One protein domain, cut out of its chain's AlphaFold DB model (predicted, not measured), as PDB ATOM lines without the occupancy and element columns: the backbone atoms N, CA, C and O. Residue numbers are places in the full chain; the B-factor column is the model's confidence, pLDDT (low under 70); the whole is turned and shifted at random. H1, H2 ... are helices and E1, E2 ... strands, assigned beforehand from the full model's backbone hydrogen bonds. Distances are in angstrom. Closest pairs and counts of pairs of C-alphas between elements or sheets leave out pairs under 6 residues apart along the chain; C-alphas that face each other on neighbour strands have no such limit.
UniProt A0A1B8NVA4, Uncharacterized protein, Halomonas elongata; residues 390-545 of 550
ATOM      1  N   SER A 390     188.016 174.176 118.025       90.94
ATOM      2  CA  SER A 390     188.729 174.809 116.904       90.94
ATOM      3  C   SER A 390     188.120 174.516 115.525       90.94
ATOM      4  O   SER A 390     188.324 175.290 114.595       90.94
ATOM      5  N   ALA A 391     187.386 173.408 115.368       92.25
ATOM      6  CA  ALA A 391     186.758 173.041 114.098       92.25
ATOM      7  C   ALA A 391     185.296 173.505 113.996       92.25
ATOM      8  O   ALA A 391     184.843 173.899 112.918       92.25
ATOM      9  N   VAL A 392     184.563 173.439 115.112       93.50
ATOM     10  CA  VAL A 392     183.115 173.697 115.150       93.50
ATOM     11  C   VAL A 392     182.759 175.135 115.493       93.50
ATOM     12  O   VAL A 392     181.776 175.628 114.956       93.50
ATOM     13  N   CYS A 393     183.515 175.816 116.360       93.81
ATOM     14  CA  CYS A 393     183.270 177.227 116.666       93.81
ATOM     15  C   CYS A 393     183.754 178.071 115.497       93.81
ATOM     16  O   CYS A 393     184.867 177.866 115.010       93.81
ATOM     17  N   ILE A 394     182.906 178.992 115.048       95.75
ATOM     18  CA  ILE A 394     183.172 179.798 113.863       95.75
ATOM     19  C   ILE A 394     183.081 181.288 114.159       95.75
ATOM     20  O   ILE A 394     182.443 181.733 115.107       95.75
ATOM     21  N   GLU A 395     183.709 182.058 113.292       95.00
ATOM     22  CA  GLU A 395     183.516 183.482 113.110       95.00
ATOM     23  C   GLU A 395     182.983 183.693 111.694       95.00
ATOM     24  O   GLU A 395     183.541 183.164 110.727       95.00
ATOM     25  N   ILE A 396     181.863 184.406 111.569       95.88
ATOM     26  CA  ILE A 396     181.249 184.692 110.271       95.88
ATOM     27  C   ILE A 396     181.941 185.926 109.700       95.88
ATOM     28  O   ILE A 396     181.775 187.030 110.205       95.88
ATOM     29  N   LEU A 397     182.739 185.721 108.654       95.31
ATOM     30  CA  LEU A 397     183.525 186.773 108.008       95.31
ATOM     31  C   LEU A 397     182.751 187.482 106.890       95.31
ATOM     32  O   LEU A 397     183.152 188.563 106.463       95.31
ATOM     33  N   ASN A 398     181.743 186.814 106.325       94.88
ATOM     34  CA  ASN A 398     180.831 187.345 105.312       94.88
ATOM     35  C   ASN A 398     179.582 186.449 105.244       94.88
ATOM     36  O   ASN A 398     179.715 185.246 105.012       94.88
ATOM     37  N   ASP A 399     178.401 187.030 105.421       94.31
ATOM     38  CA  ASP A 399     177.093 186.370 105.449       94.31
ATOM     39  C   ASP A 399     176.254 186.597 104.177       94.31
ATOM     40  O   ASP A 399     175.039 186.415 104.173       94.31
ATOM     41  N   ASN A 400     176.892 186.952 103.061       91.31
ATOM     42  CA  ASN A 400     176.206 187.117 101.782       91.31
ATOM     43  C   ASN A 400     176.145 185.803 100.984       91.31
ATOM     44  O   ASN A 400     177.161 185.149 100.746       91.31
ATOM     45  N   GLY A 401     174.957 185.481 100.463       91.06
ATOM     46  CA  GLY A 401     174.726 184.354  99.550       91.06
ATOM     47  C   GLY A 401     174.221 183.081 100.234       91.06
ATOM     48  O   GLY A 401     173.778 183.104 101.374       91.06
ATOM     49  N   GLN A 402     174.250 181.952  99.516       93.94
ATOM     50  CA  GLN A 402     173.733 180.667 100.019       93.94
ATOM     51  C   GLN A 402     174.704 179.930 100.958       93.94
ATOM     52  O   GLN A 402     174.285 179.042 101.696       93.94
ATOM     53  N   GLU A 403     175.993 180.280 100.940       97.69
ATOM     54  CA  GLU A 403     177.018 179.711 101.820       97.69
ATOM     55  C   GLU A 403     177.908 180.838 102.356       97.69
ATOM     56  O   GLU A 403     178.551 181.545 101.580       97.69
ATOM     57  N   TYR A 404     177.948 181.008 103.677       98.12
ATOM     58  CA  TYR A 404     178.638 182.109 104.352       98.12
ATOM     59  C   TYR A 404     180.117 181.802 104.505       98.12
ATOM     60  O   TYR A 404     180.481 180.666 104.801       98.12
ATOM     61  N   ARG A 405     180.981 182.807 104.345       97.94
ATOM     62  CA  ARG A 405     182.422 182.653 104.571       97.94
ATOM     63  C   ARG A 405     182.700 182.667 106.068       97.94
ATOM     64  O   ARG A 405     182.379 183.643 106.745       97.94
ATOM     65  N   VAL A 406     183.349 181.621 106.562       97.44
ATOM     66  CA  VAL A 406     183.617 181.428 107.989       97.44
ATOM     67  C   VAL A 406     185.057 181.008 108.245       97.44
ATOM     68  O   VAL A 406     185.731 180.475 107.360       97.44
ATOM     69  N   ASP A 407     185.513 181.201 109.476       96.25
ATOM     70  CA  ASP A 407     186.805 180.709 109.954       96.25
ATOM     71  C   ASP A 407     186.761 180.360 111.440       96.25
ATOM     72  O   ASP A 407     185.793 180.666 112.127       96.25
ATOM     73  N   THR A 408     187.810 179.720 111.944       94.44
ATOM     74  CA  THR A 408     188.019 179.514 113.376       94.44
ATOM     75  C   THR A 408     188.296 180.861 114.060       94.44
ATOM     76  O   THR A 408     189.182 181.586 113.588       94.44
ATOM     77  N   PRO A 409     187.623 181.184 115.185       93.62
ATOM     78  CA  PRO A 409     187.851 182.416 115.935       93.62
ATOM     79  C   PRO A 409     189.327 182.644 116.273       93.62
ATOM     80  O   PRO A 409     190.013 181.736 116.749       93.62
ATOM     81  N   GLN A 410     189.812 183.860 116.031       89.69
ATOM     82  CA  GLN A 410     191.207 184.251 116.255       89.69
ATOM     83  C   GLN A 410     191.376 185.032 117.565       89.69
ATOM     84  O   GLN A 410     190.413 185.614 118.064       89.69
ATOM     85  N   PRO A 411     192.593 185.097 118.143       85.62
ATOM     86  CA  PRO A 411     192.873 186.015 119.243       85.62
ATOM     87  C   PRO A 411     192.452 187.446 118.885       85.62
ATOM     88  O   PRO A 411     192.861 187.974 117.855       85.62
ATOM     89  N   GLY A 412     191.629 188.059 119.736       82.94
ATOM     90  CA  GLY A 412     191.097 189.406 119.513       82.94
ATOM     91  C   GLY A 412     189.711 189.462 118.867       82.94
ATOM     92  O   GLY A 412     189.119 190.534 118.891       82.94
ATOM     93  N   SER A 413     189.159 188.350 118.362       86.56
ATOM     94  CA  SER A 413     187.760 188.328 117.919       86.56
ATOM     95  C   SER A 413     186.776 188.083 119.062       86.56
ATOM     96  O   SER A 413     187.134 187.522 120.111       86.56
ATOM     97  N   ASP A 414     185.516 188.464 118.833       85.38
ATOM     98  CA  ASP A 414     184.406 188.344 119.791       85.38
ATOM     99  C   ASP A 414     184.250 186.913 120.328       85.38
ATOM    100  O   ASP A 414     183.891 186.702 121.487       85.38
ATOM    101  N   TRP A 415     184.585 185.912 119.507       89.25
ATOM    102  CA  TRP A 415     184.419 184.491 119.823       89.25
ATOM    103  C   TRP A 415     185.718 183.790 120.232       89.25
ATOM    104  O   TRP A 415     185.719 182.577 120.452       89.25
ATOM    105  N   SER A 416     186.820 184.530 120.400       86.88
ATOM    106  CA  SER A 416     188.139 183.986 120.761       86.88
ATOM    107  C   SER A 416     188.127 183.135 122.038       86.88
ATOM    108  O   SER A 416     188.878 182.166 122.155       86.88
ATOM    109  N   PHE A 417     187.243 183.442 122.996       84.94
ATOM    110  CA  PHE A 417     187.102 182.688 124.247       84.94
ATOM    111  C   PHE A 417     186.698 181.223 124.035       84.94
ATOM    112  O   PHE A 417     187.085 180.367 124.831       84.94
ATOM    113  N   THR A 418     185.983 180.914 122.950       85.75
ATOM    114  CA  THR A 418     185.483 179.560 122.672       85.75
ATOM    115  C   THR A 418     186.614 178.568 122.400       85.75
ATOM    116  O   THR A 418     186.502 177.395 122.754       85.75
ATOM    117  N   VAL A 419     187.744 179.035 121.860       86.31
ATOM    118  CA  VAL A 419     188.887 178.194 121.470       86.31
ATOM    119  C   VAL A 419     190.067 178.251 122.453       86.31
ATOM    120  O   VAL A 419     191.001 177.462 122.318       86.31
ATOM    121  N   LYS A 420     190.022 179.102 123.495       79.00
ATOM    122  CA  LYS A 420     191.126 179.281 124.473       79.00
ATOM    123  C   LYS A 420     191.579 177.983 125.153       79.00
ATOM    124  O   LYS A 420     192.761 177.821 125.441       79.00
ATOM    125  N   GLN A 421     190.646 177.070 125.415       73.69
ATOM    126  CA  GLN A 421     190.896 175.799 126.112       73.69
ATOM    127  C   GLN A 421     190.803 174.574 125.183       73.69
ATOM    128  O   GLN A 421     190.525 173.465 125.642       73.69
ATOM    129  N   ALA A 422     190.991 174.748 123.870       78.50
ATOM    130  CA  ALA A 422     190.971 173.630 122.930       78.50
ATOM    131  C   ALA A 422     192.096 172.625 123.245       78.50
ATOM    132  O   ALA A 422     193.274 172.985 123.274       78.50
ATOM    133  N   LYS A 423     191.718 171.363 123.492       77.00
ATOM    134  CA  LYS A 423     192.657 170.254 123.741       77.00
ATOM    135  C   LYS A 423     193.139 169.600 122.446       77.00
ATOM    136  O   LYS A 423     194.309 169.269 122.323       77.00
ATOM    137  N   GLU A 424     192.238 169.451 121.482       83.50
ATOM    138  CA  GLU A 424     192.498 168.862 120.167       83.50
ATOM    139  C   GLU A 424     192.390 169.935 119.080       83.50
ATOM    140  O   GLU A 424     191.585 170.862 119.206       83.50
ATOM    141  N   LEU A 425     193.190 169.804 118.012       84.88
ATOM    142  CA  LEU A 425     193.319 170.816 116.952       84.88
ATOM    143  C   LEU A 425     193.627 172.218 117.522       84.88
ATOM    144  O   LEU A 425     193.087 173.234 117.083       84.88
ATOM    145  N   LYS A 426     194.467 172.291 118.562       84.06
ATOM    146  CA  LYS A 426     194.846 173.559 119.192       84.06
ATOM    147  C   LYS A 426     195.709 174.378 118.227       84.06
ATOM    148  O   LYS A 426     196.733 173.893 117.766       84.06
ATOM    149  N   GLY A 427     195.296 175.612 117.941       82.62
ATOM    150  CA  GLY A 427     195.988 176.504 116.999       82.62
ATOM    151  C   GLY A 427     195.708 176.214 115.519       82.62
ATOM    152  O   GLY A 427     196.070 177.017 114.664       82.62
ATOM    153  N   GLU A 428     195.020 175.115 115.208       88.69
ATOM    154  CA  GLU A 428     194.566 174.809 113.855       88.69
ATOM    155  C   GLU A 428     193.386 175.698 113.455       88.69
ATOM    156  O   GLU A 428     192.500 175.987 114.262       88.69
ATOM    157  N   ARG A 429     193.350 176.078 112.176       91.62
ATOM    158  CA  ARG A 429     192.252 176.847 111.580       91.62
ATOM    159  C   ARG A 429     191.444 176.007 110.610       91.62
ATOM    160  O   ARG A 429     192.008 175.195 109.876       91.62
ATOM    161  N   CYS A 430     190.143 176.245 110.561       93.25
ATOM    162  CA  CYS A 430     189.208 175.581 109.658       93.25
ATOM    163  C   CYS A 430     188.414 176.621 108.842       93.25
ATOM    164  O   CYS A 430     187.188 176.726 109.017       93.25
ATOM    165  N   PRO A 431     189.094 177.398 107.968       96.00
ATOM    166  CA  PRO A 431     188.436 178.352 107.084       96.00
ATOM    167  C   PRO A 431     187.564 177.633 106.056       96.00
ATOM    168  O   PRO A 431     187.793 176.473 105.722       96.00
ATOM    169  N   GLY A 432     186.575 178.333 105.513       96.38
ATOM    170  CA  GLY A 432     185.801 177.837 104.383       96.38
ATOM    171  C   GLY A 432     184.457 178.528 104.261       96.38
ATOM    172  O   GLY A 432     184.317 179.701 104.608       96.38
ATOM    173  N   TYR A 433     183.470 177.789 103.765       98.00
ATOM    174  CA  TYR A 433     182.096 178.265 103.669       98.00
ATOM    175  C   TYR A 433     181.137 177.287 104.342       98.00
ATOM    176  O   TYR A 433     181.407 176.087 104.361       98.00
ATOM    177  N   VAL A 434     180.043 177.804 104.898       97.75
ATOM    178  CA  VAL A 434     178.989 177.008 105.536       97.75
ATOM    179  C   VAL A 434     177.628 177.591 105.178       97.75
ATOM    180  O   VAL A 434     177.402 178.789 105.337       97.75
ATOM    181  N   ALA A 435     176.714 176.754 104.697       97.62
ATOM    182  CA  ALA A 435     175.337 177.152 104.450       97.62
ATOM    183  C   ALA A 435     174.625 177.484 105.773       97.62
ATOM    184  O   ALA A 435     174.828 176.762 106.754       97.62
ATOM    185  N   PRO A 436     173.763 178.516 105.822       96.00
ATOM    186  CA  PRO A 436     173.146 178.987 107.066       96.00
ATOM    187  C   PRO A 436     172.432 177.899 107.870       96.00
ATOM    188  O   PRO A 436     172.492 177.910 109.092       96.00
ATOM    189  N   GLN A 437     171.829 176.912 107.200       94.44
ATOM    190  CA  GLN A 437     171.142 175.788 107.849       94.44
ATOM    191  C   GLN A 437     172.057 174.895 108.711       94.44
ATOM    192  O   GLN A 437     171.578 174.193 109.596       94.44
ATOM    193  N   PHE A 438     173.372 174.926 108.478       96.12
ATOM    194  CA  PHE A 438     174.374 174.202 109.265       96.12
ATOM    195  C   PHE A 438     175.062 175.092 110.314       96.12
ATOM    196  O   PHE A 438     176.004 174.643 110.971       96.12
ATOM    197  N   ILE A 439     174.621 176.348 110.461       96.06
ATOM    198  CA  ILE A 439     175.115 177.301 111.459       96.06
ATOM    199  C   ILE A 439     174.108 177.395 112.605       96.06
ATOM    200  O   ILE A 439     172.955 177.764 112.415       96.06
ATOM    201  N   HIS A 440     174.578 177.119 113.817       92.88
ATOM    202  CA  HIS A 440     173.776 177.102 115.040       92.88
ATOM    203  C   HIS A 440     174.416 177.974 116.116       92.88
ATOM    204  O   HIS A 440     175.572 178.372 116.004       92.88
ATOM    205  N   ARG A 441     173.685 178.259 117.194       89.19
ATOM    206  CA  ARG A 441     174.209 178.981 118.363       89.19
ATOM    207  C   ARG A 441     174.384 178.033 119.535       89.19
ATOM    208  O   ARG A 441     173.447 177.320 119.889       89.19
ATOM    209  N   ILE A 442     175.550 178.056 120.178       85.69
ATOM    210  CA  ILE A 442     175.778 177.225 121.366       85.69
ATOM    211  C   ILE A 442     175.348 177.915 122.646       85.69
ATOM    212  O   ILE A 442     175.587 179.101 122.861       85.69
ATOM    213  N   ALA A 443     174.741 177.117 123.515       80.44
ATOM    214  CA  ALA A 443     174.437 177.472 124.882       80.44
ATOM    215  C   ALA A 443     175.527 176.908 125.807       80.44
ATOM    216  O   ALA A 443     175.655 175.690 125.925       80.44
ATOM    217  N   GLN A 444     176.321 177.770 126.447       77.62
ATOM    218  CA  GLN A 444     177.375 177.350 127.379       77.62
ATOM    219  C   GLN A 444     177.146 177.906 128.785       77.62
ATOM    220  O   GLN A 444     176.395 178.863 128.979       77.62
ATOM    221  N   SER A 445     177.808 177.309 129.780       73.25
ATOM    222  CA  SER A 445     177.738 177.773 131.170       73.25
ATOM    223  C   SER A 445     178.223 179.211 131.326       73.25
ATOM    224  O   SER A 445     177.674 179.933 132.146       73.25
ATOM    225  N   GLU A 446     179.193 179.654 130.518       73.38
ATOM    226  CA  GLU A 446     179.657 181.045 130.526       73.38
ATOM    227  C   GLU A 446     178.584 182.039 130.046       73.38
ATOM    228  O   GLU A 446     178.668 183.225 130.354       73.38
ATOM    229  N   ASN A 447     177.554 181.579 129.323       74.44
ATOM    230  CA  ASN A 447     176.428 182.416 128.897       74.44
ATOM    231  C   ASN A 447     175.293 182.458 129.930       74.44
ATOM    232  O   ASN A 447     174.312 183.174 129.726       74.44
ATOM    233  N   LEU A 448     175.380 181.678 131.009       73.06
ATOM    234  CA  LEU A 448     174.316 181.548 131.994       73.06
ATOM    235  C   LEU A 448     174.576 182.471 133.187       73.06
ATOM    236  O   LEU A 448     175.385 182.170 134.063       73.06
ATOM    237  N   LEU A 449     173.856 183.588 133.224       69.19
ATOM    238  CA  LEU A 449     173.817 184.496 134.368       69.19
ATOM    239  C   LEU A 449     172.644 184.115 135.287       69.19
ATOM    240  O   LEU A 449     171.708 183.440 134.837       69.19
ATOM    241  N   PRO A 450     172.639 184.536 136.567       65.62
ATOM    242  CA  PRO A 450     171.480 184.353 137.432       65.62
ATOM    243  C   PRO A 450     170.205 184.856 136.743       65.62
ATOM    244  O   PRO A 450     170.090 186.035 136.412       65.62
ATOM    245  N   PHE A 451     169.267 183.939 136.493       65.31
ATOM    246  CA  PHE A 451     167.951 184.209 135.899       65.31
ATOM    247  C   PHE A 451     167.949 184.767 134.462       65.31
ATOM    248  O   PHE A 451     166.882 185.080 133.929       65.31
ATOM    249  N   VAL A 452     169.103 184.835 133.781       70.69
ATOM    250  CA  VAL A 452     169.208 185.357 132.408       70.69
ATOM    251  C   VAL A 452     170.139 184.494 131.557       70.69
ATOM    252  O   VAL A 452     171.253 184.171 131.961       70.69
ATOM    253  N   PHE A 453     169.699 184.164 130.338       70.81
ATOM    254  CA  PHE A 453     170.599 183.632 129.316       70.81
ATOM    255  C   PHE A 453     171.173 184.783 128.511       70.81
ATOM    256  O   PHE A 453     170.417 185.545 127.906       70.81
ATOM    257  N   GLY A 454     172.494 184.915 128.523       70.12
ATOM    258  CA  GLY A 454     173.198 185.949 127.788       70.12
ATOM    259  C   GLY A 454     172.888 185.865 126.287       70.12
ATOM    260  O   GLY A 454     172.889 184.769 125.721       70.12
ATOM    261  N   PRO A 455     172.643 187.002 125.613       71.25
ATOM    262  CA  PRO A 455     172.330 187.015 124.183       71.25
ATOM    263  C   PRO A 455     173.542 186.652 123.304       71.25
ATOM    264  O   PRO A 455     173.370 186.219 122.165       71.25
ATOM    265  N   HIS A 456     174.762 186.786 123.833       78.19
ATOM    266  CA  HIS A 456     176.027 186.557 123.130       78.19
ATOM    267  C   HIS A 456     176.393 185.066 123.062       78.19
ATOM    268  O   HIS A 456     177.306 184.594 123.740       78.19
ATOM    269  N   ARG A 457     175.656 184.315 122.240       84.38
ATOM    270  CA  ARG A 457     175.898 182.891 121.969       84.38
ATOM    271  C   ARG A 457     176.820 182.734 120.765       84.38
ATOM    272  O   ARG A 457     176.490 183.220 119.683       84.38
ATOM    273  N   ALA A 458     177.935 182.033 120.945       88.12
ATOM    274  CA  ALA A 458     178.885 181.825 119.860       88.12
ATOM    275  C   ALA A 458     178.255 180.997 118.724       88.12
ATOM    276  O   ALA A 458     177.539 180.025 119.000       88.12
ATOM    277  N   PRO A 459     178.501 181.354 117.454       93.75
ATOM    278  CA  PRO A 459     178.060 180.544 116.338       93.75
ATOM    279  C   PRO A 459     178.954 179.307 116.187       93.75
ATOM    280  O   PRO A 459     180.175 179.351 116.364       93.75
ATOM    281  N   VAL A 460     178.331 178.189 115.837       94.88
ATOM    282  CA  VAL A 460     179.001 176.935 115.506       94.88
ATOM    283  C   VAL A 460     178.507 176.401 114.180       94.88
ATOM    284  O   VAL A 460     177.334 176.531 113.849       94.88
ATOM    285  N   SER A 461     179.397 175.757 113.441       96.38
ATOM    286  CA  SER A 461     179.056 174.998 112.244       96.38
ATOM    287  C   SER A 461     179.167 173.506 112.528       96.38
ATOM    288  O   SER A 461     180.251 173.040 112.898       96.38
ATOM    289  N   ILE A 462     178.091 172.758 112.313       95.62
ATOM    290  CA  ILE A 462     178.075 171.298 112.453       95.62
ATOM    291  C   ILE A 462     177.373 170.661 111.246       95.62
ATOM    292  O   ILE A 462     176.485 171.294 110.676       95.62
ATOM    293  N   PRO A 463     177.733 169.428 110.842       94.94
ATOM    294  CA  PRO A 463     177.085 168.695 109.749       94.94
ATOM    295  C   PRO A 463     175.704 168.155 110.160       94.94
ATOM    296  O   PRO A 463     175.381 166.992 109.943       94.94
ATOM    297  N   ALA A 464     174.897 168.989 110.810       93.94
ATOM    298  CA  ALA A 464     173.563 168.647 111.260       93.94
ATOM    299  C   ALA A 464     172.642 169.869 111.215       93.94
ATOM    300  O   ALA A 464     173.074 170.994 111.476       93.94
ATOM    301  N   CYS A 465     171.371 169.645 110.910       92.06
ATOM    302  CA  CYS A 465     170.315 170.651 111.004       92.06
ATOM    303  C   CYS A 465     169.011 169.997 111.467       92.06
ATOM    304  O   CYS A 465     168.906 168.772 111.487       92.06
ATOM    305  N   ARG A 466     168.037 170.804 111.894       87.56
ATOM    306  CA  ARG A 466     166.709 170.295 112.250       87.56
ATOM    307  C   ARG A 466     165.838 170.188 111.000       87.56
ATOM    308  O   ARG A 466     165.925 171.054 110.131       87.56
ATOM    309  N   ASP A 467     165.033 169.137 110.915       85.25
ATOM    310  CA  ASP A 467     163.974 169.023 109.910       85.25
ATOM    311  C   ASP A 467     162.727 169.844 110.297       85.25
ATOM    312  O   ASP A 467     162.742 170.619 111.258       85.25
ATOM    313  N   ALA A 468     161.652 169.703 109.514       81.94
ATOM    314  CA  ALA A 468     160.395 170.418 109.725       81.94
ATOM    315  C   ALA A 468     159.718 170.078 111.067       81.94
ATOM    316  O   ALA A 468     159.015 170.925 111.611       81.94
ATOM    317  N   ASP A 469     159.981 168.890 111.615       79.19
ATOM    318  CA  ASP A 469     159.461 168.423 112.904       79.19
ATOM    319  C   ASP A 469     160.407 168.777 114.068       79.19
ATOM    320  O   ASP A 469     160.212 168.363 115.213       79.19
ATOM    321  N   GLY A 470     161.470 169.537 113.788       78.12
ATOM    322  CA  GLY A 470     162.450 169.955 114.779       78.12
ATOM    323  C   GLY A 470     163.428 168.849 115.178       78.12
ATOM    324  O   GLY A 470     164.188 169.041 116.129       78.12
ATOM    325  N   VAL A 471     163.461 167.709 114.485       84.56
ATOM    326  CA  VAL A 471     164.355 166.589 114.800       84.56
ATOM    327  C   VAL A 471     165.721 166.811 114.157       84.56
ATOM    328  O   VAL A 471     165.830 167.248 113.015       84.56
ATOM    329  N   TRP A 472     166.795 166.533 114.901       89.88
ATOM    330  CA  TRP A 472     168.157 166.645 114.379       89.88
ATOM    331  C   TRP A 472     168.437 165.577 113.324       89.88
ATOM    332  O   TRP A 472     168.378 164.383 113.611       89.88
ATOM    333  N   GLN A 473     168.848 166.028 112.146       91.69
ATOM    334  CA  GLN A 473     169.349 165.207 111.056       91.69
ATOM    335  C   GLN A 473     170.843 165.467 110.885       91.69
ATOM    336  O   GLN A 473     171.274 166.619 110.814       91.69
ATOM    337  N   ILE A 474     171.635 164.395 110.846       93.06
ATOM    338  CA  ILE A 474     173.088 164.448 110.656       93.06
ATOM    339  C   ILE A 474     173.382 164.019 109.224       93.06
ATOM    340  O   ILE A 474     172.853 163.012 108.760       93.06
ATOM    341  N   TYR A 475     174.228 164.777 108.536       93.44
ATOM    342  CA  TYR A 475     174.492 164.584 107.119       93.44
ATOM    343  C   TYR A 475     175.957 164.302 106.851       93.44
ATOM    344  O   TYR A 475     176.848 165.005 107.327       93.44
ATOM    345  N   GLU A 476     176.199 163.312 106.002       92.31
ATOM    346  CA  GLU A 476     177.518 163.084 105.441       92.31
ATOM    347  C   GLU A 476     177.833 164.144 104.378       92.31
ATOM    348  O   GLU A 476     176.948 164.696 103.715       92.31
ATOM    349  N   SER A 477     179.124 164.410 104.158       93.06
ATOM    350  CA  SER A 477     179.566 165.429 103.191       93.06
ATOM    351  C   SER A 477     179.008 165.196 101.774       93.06
ATOM    352  O   SER A 477     178.786 166.148 101.024       93.06
ATOM    353  N   VAL A 478     178.758 163.937 101.393       92.88
ATOM    354  CA  VAL A 478     178.156 163.585 100.097       92.88
ATOM    355  C   VAL A 478     176.709 164.066  99.976       92.88
ATOM    356  O   VAL A 478     176.323 164.570  98.920       92.88
ATOM    357  N   ASP A 479     175.928 163.989 101.049       95.12
ATOM    358  CA  ASP A 479     174.522 164.384 101.046       95.12
ATOM    359  C   ASP A 479     174.384 165.902 101.104       95.12
ATOM    360  O   ASP A 479     173.612 166.478 100.340       95.12
ATOM    361  N   ILE A 480     175.241 166.572 101.881       95.94
ATOM    362  CA  ILE A 480     175.346 168.042 101.884       95.94
ATOM    363  C   ILE A 480     175.645 168.570 100.472       95.94
ATOM    364  O   ILE A 480     175.069 169.567 100.034       95.94
ATOM    365  N   ARG A 481     176.506 167.878  99.714       95.81
ATOM    366  CA  ARG A 481     176.789 168.236  98.317       95.81
ATOM    367  C   ARG A 481     175.568 168.039  97.416       95.81
ATOM    368  O   ARG A 481     175.317 168.888  96.567       95.81
ATOM    369  N   ARG A 482     174.810 166.952  97.597       95.12
ATOM    370  CA  ARG A 482     173.572 166.674  96.839       95.12
ATOM    371  C   ARG A 482     172.481 167.715  97.090       95.12
ATOM    372  O   ARG A 482     171.700 167.983  96.186       95.12
ATOM    373  N   MET A 483     172.474 168.344  98.263       94.75
ATOM    374  CA  MET A 483     171.599 169.484  98.575       94.75
ATOM    375  C   MET A 483     172.005 170.792  97.876       94.75
ATOM    376  O   MET A 483     171.308 171.791  98.012       94.75
ATOM    377  N   GLY A 484     173.133 170.820  97.158       95.75
ATOM    378  CA  GLY A 484     173.652 172.010  96.478       95.75
ATOM    379  C   GLY A 484     174.734 172.771  97.254       95.75
ATOM    380  O   GLY A 484     175.381 173.651  96.689       95.75
ATOM    381  N   PHE A 485     175.026 172.397  98.504       97.50
ATOM    382  CA  PHE A 485     175.995 173.091  99.364       97.50
ATOM    383  C   PHE A 485     177.416 172.542  99.193       97.50
ATOM    384  O   PHE A 485     178.001 171.896 100.069       97.50
ATOM    385  N   THR A 486     177.981 172.765  98.005       97.06
ATOM    386  CA  THR A 486     179.267 172.169  97.612       97.06
ATOM    387  C   THR A 486     180.432 172.666  98.471       97.06
ATOM    388  O   THR A 486     181.327 171.879  98.797       97.06
ATOM    389  N   ARG A 487     180.450 173.949  98.863       97.81
ATOM    390  CA  ARG A 487     181.561 174.500  99.657       97.81
ATOM    391  C   ARG A 487     181.466 174.078 101.125       97.81
ATOM    392  O   ARG A 487     182.498 173.812 101.737       97.81
ATOM    393  N   THR A 488     180.254 173.922 101.647       97.81
ATOM    394  CA  THR A 488     179.969 173.378 102.981       97.81
ATOM    395  C   THR A 488     180.425 171.930 103.084       97.81
ATOM    396  O   THR A 488     181.181 171.586 103.993       97.81
ATOM    397  N   ALA A 489     180.049 171.100 102.105       97.44
ATOM    398  CA  ALA A 489     180.506 169.716 102.014       97.44
ATOM    399  C   ALA A 489     182.038 169.627 101.994       97.44
ATOM    400  O   ALA A 489     182.631 168.836 102.725       97.44
ATOM    401  N   ARG A 490     182.694 170.480 101.191       97.81
ATOM    402  CA  ARG A 490     184.159 170.550 101.136       97.81
ATOM    403  C   ARG A 490     184.762 170.892 102.499       97.81
ATOM    404  O   ARG A 490     185.705 170.222 102.912       97.81
ATOM    405  N   ARG A 491     184.218 171.887 103.206       96.94
ATOM    406  CA  ARG A 491     184.727 172.290 104.522       96.94
ATOM    407  C   ARG A 491     184.626 171.159 105.548       96.94
ATOM    408  O   ARG A 491     185.594 170.914 106.261       96.94
ATOM    409  N   PHE A 492     183.496 170.453 105.622       96.94
ATOM    410  CA  PHE A 492     183.366 169.326 106.553       96.94
ATOM    411  C   PHE A 492     184.294 168.159 106.191       96.94
ATOM    412  O   PHE A 492     184.946 167.626 107.083       96.94
ATOM    413  N   THR A 493     184.480 167.861 104.899       96.62
ATOM    414  CA  THR A 493     185.480 166.873 104.451       96.62
ATOM    415  C   THR A 493     186.904 167.269 104.869       96.62
ATOM    416  O   THR A 493     187.678 166.433 105.327       96.62
ATOM    417  N   GLU A 494     187.275 168.548 104.747       95.94
ATOM    418  CA  GLU A 494     188.588 169.039 105.183       95.94
ATOM    419  C   GLU A 494     188.773 168.928 106.706       95.94
ATOM    420  O   GLU A 494     189.861 168.573 107.165       95.94
ATOM    421  N   ILE A 495     187.717 169.166 107.492       95.06
ATOM    422  CA  ILE A 495     187.736 168.942 108.943       95.06
ATOM    423  C   ILE A 495     187.914 167.455 109.262       95.06
ATOM    424  O   ILE A 495     188.770 167.119 110.080       95.06
ATOM    425  N   ASP A 496     187.174 166.564 108.603       94.44
ATOM    426  CA  ASP A 496     187.304 165.117 108.803       94.44
ATOM    427  C   ASP A 496     188.708 164.617 108.451       94.44
ATOM    428  O   ASP A 496     189.290 163.836 109.201       94.44
ATOM    429  N   ASN A 497     189.319 165.148 107.389       93.81
ATOM    430  CA  ASN A 497     190.707 164.848 107.035       93.81
ATOM    431  C   ASN A 497     191.704 165.288 108.119       93.81
ATOM    432  O   ASN A 497     192.717 164.622 108.338       93.81
ATOM    433  N   LYS A 498     191.450 166.410 108.807       92.88
ATOM    434  CA  LYS A 498     192.263 166.831 109.960       92.88
ATOM    435  C   LYS A 498     192.037 165.925 111.165       92.88
ATOM    436  O   LYS A 498     193.003 165.552 111.825       92.88
ATOM    437  N   LEU A 499     190.787 165.555 111.437       90.81
ATOM    438  CA  LEU A 499     190.436 164.655 112.534       90.81
ATOM    439  C   LEU A 499     191.055 163.268 112.347       90.81
ATOM    440  O   LEU A 499     191.605 162.740 113.307       90.81
ATOM    441  N   ALA A 500     191.069 162.741 111.120       90.69
ATOM    442  CA  ALA A 500     191.675 161.455 110.776       90.69
ATOM    443  C   ALA A 500     193.158 161.353 111.178       90.69
ATOM    444  O   ALA A 500     193.630 160.276 111.527       90.69
ATOM    445  N   LYS A 501     193.894 162.477 111.199       88.25
ATOM    446  CA  LYS A 501     195.305 162.517 111.630       88.25
ATOM    447  C   LYS A 501     195.494 162.337 113.139       88.25
ATOM    448  O   LYS A 501     196.591 161.996 113.564       88.25
ATOM    449  N   ILE A 502     194.459 162.599 113.939       86.25
ATOM    450  CA  ILE A 502     194.491 162.518 115.409       86.25
ATOM    451  C   ILE A 502     193.546 161.442 115.967       86.25
ATOM    452  O   ILE A 502     193.461 161.258 117.180       86.25
ATOM    453  N   GLY A 503     192.821 160.730 115.102       82.44
ATOM    454  CA  GLY A 503     191.978 159.591 115.455       82.44
ATOM    455  C   GLY A 503     190.941 159.254 114.380       82.44
ATOM    456  O   GLY A 503     190.559 160.088 113.570       82.44
ATOM    457  N   ASN A 504     190.401 158.036 114.411       69.31
ATOM    458  CA  ASN A 504     189.536 157.511 113.342       69.31
ATOM    459  C   ASN A 504     188.046 157.886 113.487       69.31
ATOM    460  O   ASN A 504     187.171 157.075 113.194       69.31
ATOM    461  N   ARG A 505     187.727 159.079 114.001       83.81
ATOM    462  CA  ARG A 505     186.337 159.508 114.254       83.81
ATOM    463  C   ARG A 505     186.022 160.795 113.503       83.81
ATOM    464  O   ARG A 505     186.680 161.806 113.754       83.81
ATOM    465  N   THR A 506     184.990 160.749 112.660       89.88
ATOM    466  CA  THR A 506     184.460 161.907 111.923       89.88
ATOM    467  C   THR A 506     183.874 162.953 112.870       89.88
ATOM    468  O   THR A 506     183.567 162.681 114.038       89.88
ATOM    469  N   LEU A 507     183.691 164.166 112.358       90.62
ATOM    470  CA  LEU A 507     183.032 165.247 113.069       90.62
ATOM    471  C   LEU A 507     181.600 164.857 113.447       90.62
ATOM    472  O   LEU A 507     181.215 165.049 114.598       90.62
ATOM    473  N   ALA A 508     180.855 164.247 112.519       89.75
ATOM    474  CA  ALA A 508     179.501 163.739 112.739       89.75
ATOM    475  C   ALA A 508     179.427 162.759 113.926       89.75
ATOM    476  O   ALA A 508     178.586 162.911 114.814       89.75
ATOM    477  N   TYR A 509     180.363 161.808 114.010       88.25
ATOM    478  CA  TYR A 509     180.436 160.878 115.140       88.25
ATOM    479  C   TYR A 509     180.714 161.594 116.470       88.25
ATOM    480  O   TYR A 509     180.157 161.237 117.507       88.25
ATOM    481  N   ARG A 510     181.612 162.586 116.464       87.81
ATOM    482  CA  ARG A 510     182.042 163.292 117.681       87.81
ATOM    483  C   ARG A 510     180.933 164.167 118.261       87.81
ATOM    484  O   ARG A 510     180.750 164.154 119.476       87.81
ATOM    485  N   ILE A 511     180.188 164.880 117.414       87.81
ATOM    486  CA  ILE A 511     179.107 165.771 117.864       87.81
ATOM    487  C   ILE A 511     177.899 165.006 118.412       87.81
ATOM    488  O   ILE A 511     177.262 165.483 119.351       87.81
ATOM    489  N   ASP A 512     177.611 163.816 117.872       88.44
ATOM    490  CA  ASP A 512     176.499 162.968 118.319       88.44
ATOM    491  C   ASP A 512     176.956 161.739 119.113       88.44
ATOM    492  O   ASP A 512     176.292 160.699 119.173       88.44
ATOM    493  N   PHE A 513     178.110 161.847 119.773       82.94
ATOM    494  CA  PHE A 513     178.606 160.781 120.627       82.94
ATOM    495  C   PHE A 513     177.575 160.456 121.717       82.94
ATOM    496  O   PHE A 513     177.132 161.331 122.463       82.94
ATOM    497  N   ARG A 514     177.176 159.178 121.806       78.31
ATOM    498  CA  ARG A 514     176.091 158.695 122.687       78.31
ATOM    499  C   ARG A 514     174.739 159.386 122.447       78.31
ATOM    500  O   ARG A 514     173.960 159.525 123.386       78.31
ATOM    501  N   ARG A 515     174.462 159.802 121.207       84.38
ATOM    502  CA  ARG A 515     173.214 160.464 120.794       84.38
ATOM    503  C   ARG A 515     172.956 161.809 121.481       84.38
ATOM    504  O   ARG A 515     171.823 162.274 121.537       84.38
ATOM    505  N   LYS A 516     173.983 162.441 122.062       84.00
ATOM    506  CA  LYS A 516     173.814 163.666 122.863       84.00
ATOM    507  C   LYS A 516     173.307 164.863 122.057       84.00
ATOM    508  O   LYS A 516     172.797 165.805 122.663       84.00
ATOM    509  N   LEU A 517     173.466 164.869 120.733       87.31
ATOM    510  CA  LEU A 517     172.854 165.872 119.865       87.31
ATOM    511  C   LEU A 517     171.446 165.426 119.471       87.31
ATOM    512  O   LEU A 517     170.494 166.166 119.699       87.31
ATOM    513  N   SER A 518     171.302 164.205 118.956       85.56
ATOM    514  CA  SER A 518     170.038 163.693 118.418       85.56
ATOM    515  C   SER A 518     168.916 163.583 119.458       85.56
ATOM    516  O   SER A 518     167.754 163.777 119.113       85.56
ATOM    517  N   ILE A 519     169.230 163.390 120.746       80.88
ATOM    518  CA  ILE A 519     168.224 163.390 121.829       80.88
ATOM    519  C   ILE A 519     167.761 164.790 122.265       80.88
ATOM    520  O   ILE A 519     166.878 164.890 123.117       80.88
ATOM    521  N   GLN A 520     168.347 165.874 121.742       79.50
ATOM    522  CA  GLN A 520     167.952 167.250 122.079       79.50
ATOM    523  C   GLN A 520     166.730 167.706 121.272       79.50
ATOM    524  O   GLN A 520     166.783 168.675 120.502       79.50
ATOM    525  N   ASN A 521     165.617 167.002 121.459       75.56
ATOM    526  CA  ASN A 521     164.298 167.417 121.002       75.56
ATOM    527  C   ASN A 521     163.518 167.978 122.197       75.56
ATOM    528  O   ASN A 521     163.216 167.243 123.134       75.56
ATOM    529  N   PHE A 522     163.260 169.287 122.189       71.50
ATOM    530  CA  PHE A 522     162.710 169.994 123.346       71.50
ATOM    531  C   PHE A 522     161.206 170.289 123.252       71.50
ATOM    532  O   PHE A 522     160.671 170.871 124.190       71.50
ATOM    533  N   GLY A 523     160.535 169.871 122.169       65.88
ATOM    534  CA  GLY A 523     159.105 170.110 121.945       65.88
ATOM    535  C   GLY A 523     158.696 171.592 121.946       65.88
ATOM    536  O   GLY A 523     159.506 172.491 122.179       65.88
ATOM    537  N   ASP A 524     157.409 171.849 121.703       64.44
ATOM    538  CA  ASP A 524     156.839 173.208 121.710       64.44
ATOM    539  C   ASP A 524     156.214 173.602 123.056       64.44
ATOM    540  O   ASP A 524     155.947 174.775 123.310       64.44
ATOM    541  N   GLU A 525     156.061 172.639 123.962       59.47
ATOM    542  CA  GLU A 525     155.414 172.787 125.264       59.47
ATOM    543  C   GLU A 525     156.439 172.598 126.395       59.47
ATOM    544  O   GLU A 525     157.323 171.748 126.320       59.47
ATOM    545  N   GLY A 526     156.318 173.387 127.467       68.06
ATOM    546  CA  GLY A 526     157.124 173.230 128.683       68.06
ATOM    547  C   GLY A 526     158.309 174.190 128.844       68.06
ATOM    548  O   GLY A 526     158.402 175.255 128.218       68.06
ATOM    549  N   PHE A 527     159.198 173.831 129.774       65.75
ATOM    550  CA  PHE A 527     160.345 174.643 130.166       65.75
ATOM    551  C   PHE A 527     161.648 173.842 130.136       65.75
ATOM    552  O   PHE A 527     161.731 172.750 130.686       65.75
ATOM    553  N   ILE A 528     162.697 174.431 129.567       70.56
ATOM    554  CA  ILE A 528     164.061 173.905 129.612       70.56
ATOM    555  C   ILE A 528     164.770 174.540 130.804       70.56
ATOM    556  O   ILE A 528     164.879 175.769 130.885       70.56
ATOM    557  N   VAL A 529     165.277 173.707 131.714       70.38
ATOM    558  CA  VAL A 529     166.091 174.151 132.849       70.38
ATOM    559  C   VAL A 529     167.569 174.004 132.506       70.38
ATOM    560  O   VAL A 529     168.102 172.898 132.442       70.38
ATOM    561  N   LEU A 530     168.252 175.130 132.304       71.25
ATOM    562  CA  LEU A 530     169.702 175.161 132.122       71.25
ATOM    563  C   LEU A 530     170.384 175.351 133.476       71.25
ATOM    564  O   LEU A 530     169.953 176.185 134.274       71.25
ATOM    565  N   SER A 531     171.460 174.605 133.723       66.06
ATOM    566  CA  SER A 531     172.277 174.734 134.932       66.06
ATOM    567  C   SER A 531     173.761 174.844 134.585       66.06
ATOM    568  O   SER A 531     174.270 174.151 133.702       66.06
ATOM    569  N   GLY A 532     174.453 175.765 135.258       60.56
ATOM    570  CA  GLY A 532     175.895 175.940 135.117       60.56
ATOM    571  C   GLY A 532     176.677 174.789 135.756       60.56
ATOM    572  O   GLY A 532     176.198 174.113 136.666       60.56
ATOM    573  N   ARG A 533     177.914 174.575 135.302       53.31
ATOM    574  CA  ARG A 533     178.815 173.560 135.860       53.31
ATOM    575  C   ARG A 533     179.442 174.102 137.157       53.31
ATOM    576  O   ARG A 533     180.476 174.757 137.106       53.31
ATOM    577  N   GLY A 534     178.811 173.879 138.311       45.00
ATOM    578  CA  GLY A 534     179.353 174.327 139.602       45.00
ATOM    579  C   GLY A 534     178.436 174.063 140.799       45.00
ATOM    580  O   GLY A 534     177.233 174.311 140.732       45.00
ATOM    581  N   ALA A 535     179.024 173.565 141.892       37.56
ATOM    582  CA  ALA A 535     178.329 173.143 143.112       37.56
ATOM    583  C   ALA A 535     178.020 174.280 144.108       37.56
ATOM    584  O   ALA A 535     177.288 174.049 145.063       37.56
ATOM    585  N   SER A 536     178.563 175.488 143.917       40.44
ATOM    586  CA  SER A 536     178.446 176.569 144.908       40.44
ATOM    587  C   SER A 536     177.376 177.611 144.580       40.44
ATOM    588  O   SER A 536     176.733 178.105 145.496       40.44
ATOM    589  N   ILE A 537     177.140 177.932 143.302       43.81
ATOM    590  CA  ILE A 537     176.044 178.809 142.860       43.81
ATOM    591  C   ILE A 537     175.609 178.341 141.470       43.81
ATOM    592  O   ILE A 537     176.158 178.754 140.449       43.81
ATOM    593  N   SER A 538     174.645 177.425 141.404       48.69
ATOM    594  CA  SER A 538     174.053 177.056 140.122       48.69
ATOM    595  C   SER A 538     173.138 178.198 139.683       48.69
ATOM    596  O   SER A 538     172.005 178.293 140.152       48.69
ATOM    597  N   ALA A 539     173.593 179.063 138.772       51.25
ATOM    598  CA  ALA A 539     172.647 179.849 137.990       51.25
ATOM    599  C   ALA A 539     171.727 178.835 137.293       51.25
ATOM    600  O   ALA A 539     172.199 177.983 136.537       51.25
ATOM    601  N   ARG A 540     170.441 178.840 137.652       55.84
ATOM    602  CA  ARG A 540     169.411 178.039 136.994       55.84
ATOM    603  C   ARG A 540     168.524 178.985 136.223       55.84
ATOM    604  O   ARG A 540     168.068 179.994 136.759       55.84
ATOM    605  N   LEU A 541     168.283 178.649 134.968       60.16
ATOM    606  CA  LEU A 541     167.359 179.387 134.135       60.16
ATOM    607  C   LEU A 541     166.291 178.446 133.619       60.16
ATOM    608  O   LEU A 541     166.600 177.460 132.959       60.16
ATOM    609  N   VAL A 542     165.044 178.810 133.886       58.19
ATOM    610  CA  VAL A 542     163.857 178.166 133.339       58.19
ATOM    611  C   VAL A 542     163.456 178.957 132.092       58.19
ATOM    612  O   VAL A 542     163.000 180.095 132.192       58.19
ATOM    613  N   CYS A 543     163.685 178.400 130.903       57.78
ATOM    614  CA  CYS A 543     163.276 179.007 129.634       57.78
ATOM    615  C   CYS A 543     162.048 178.298 129.080       57.78
ATOM    616  O   CYS A 543     162.058 177.081 128.963       57.78
ATOM    617  N   ARG A 544     161.029 179.049 128.653       52.41
ATOM    618  CA  ARG A 544     159.938 178.488 127.842       52.41
ATOM    619  C   ARG A 544     160.519 178.004 126.506       52.41
ATOM    620  O   ARG A 544     161.255 178.773 125.876       52.41
ATOM    621  N   SER A 545     160.211 176.767 126.113       54.41
ATOM    622  CA  SER A 545     160.773 176.057 124.943       54.41
ATOM    623  C   SER A 545     160.858 176.917 123.667       54.41
ATOM    624  O   SER A 545     161.881 176.915 122.988       54.41
TER     625      SER A 545
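Overview. This is residues 390 to 545 of the 550 residues of an uncharacterized protein of Halomonas elongata (UniProt A0A1B8NVA4). The domain has little regular structure: a loop-rich body with a small sheet E1 E2 E3, helix H2 beside its edge strand E3, H1 folded back on H2, hairpins E4-E5 and E6-E7, and hairpin E8-E9 far out at one end. The 156 printed residues include E1 to E7, H1 to H3, E8 and E9 in that order, mixed class, 59 residues in named elements. It is compact, radius of gyration of the C-alphas 16.3 A, spanning 43 by 38 by 34 A.

Along the chain. E1 is residues 395 to 398, from C-alpha (183.516, 183.482, 113.110), E2 404 to 407, E3 432 to 434, E4 439 to 441, E5 459 to 461, E6 464 to 466, E7 472 to 474, H1 477 to 482, H2 486 to 500, 21.0 A long, H3 507 to 511, E8 527 to 531, E9 540 to 544.

Arrangement. In the antiparallel meander E1 E2 E3, N 404 and O 434 are 2.8 A apart. The closest C-alphas of E3 and H2, Val 434 and Thr 488, are 4.5 A apart. H1 and H2 touch, a helical hairpin.

Size, cuts and confidence. The printed part has no cut. Residues 531 to 545 are under pLDDT 70.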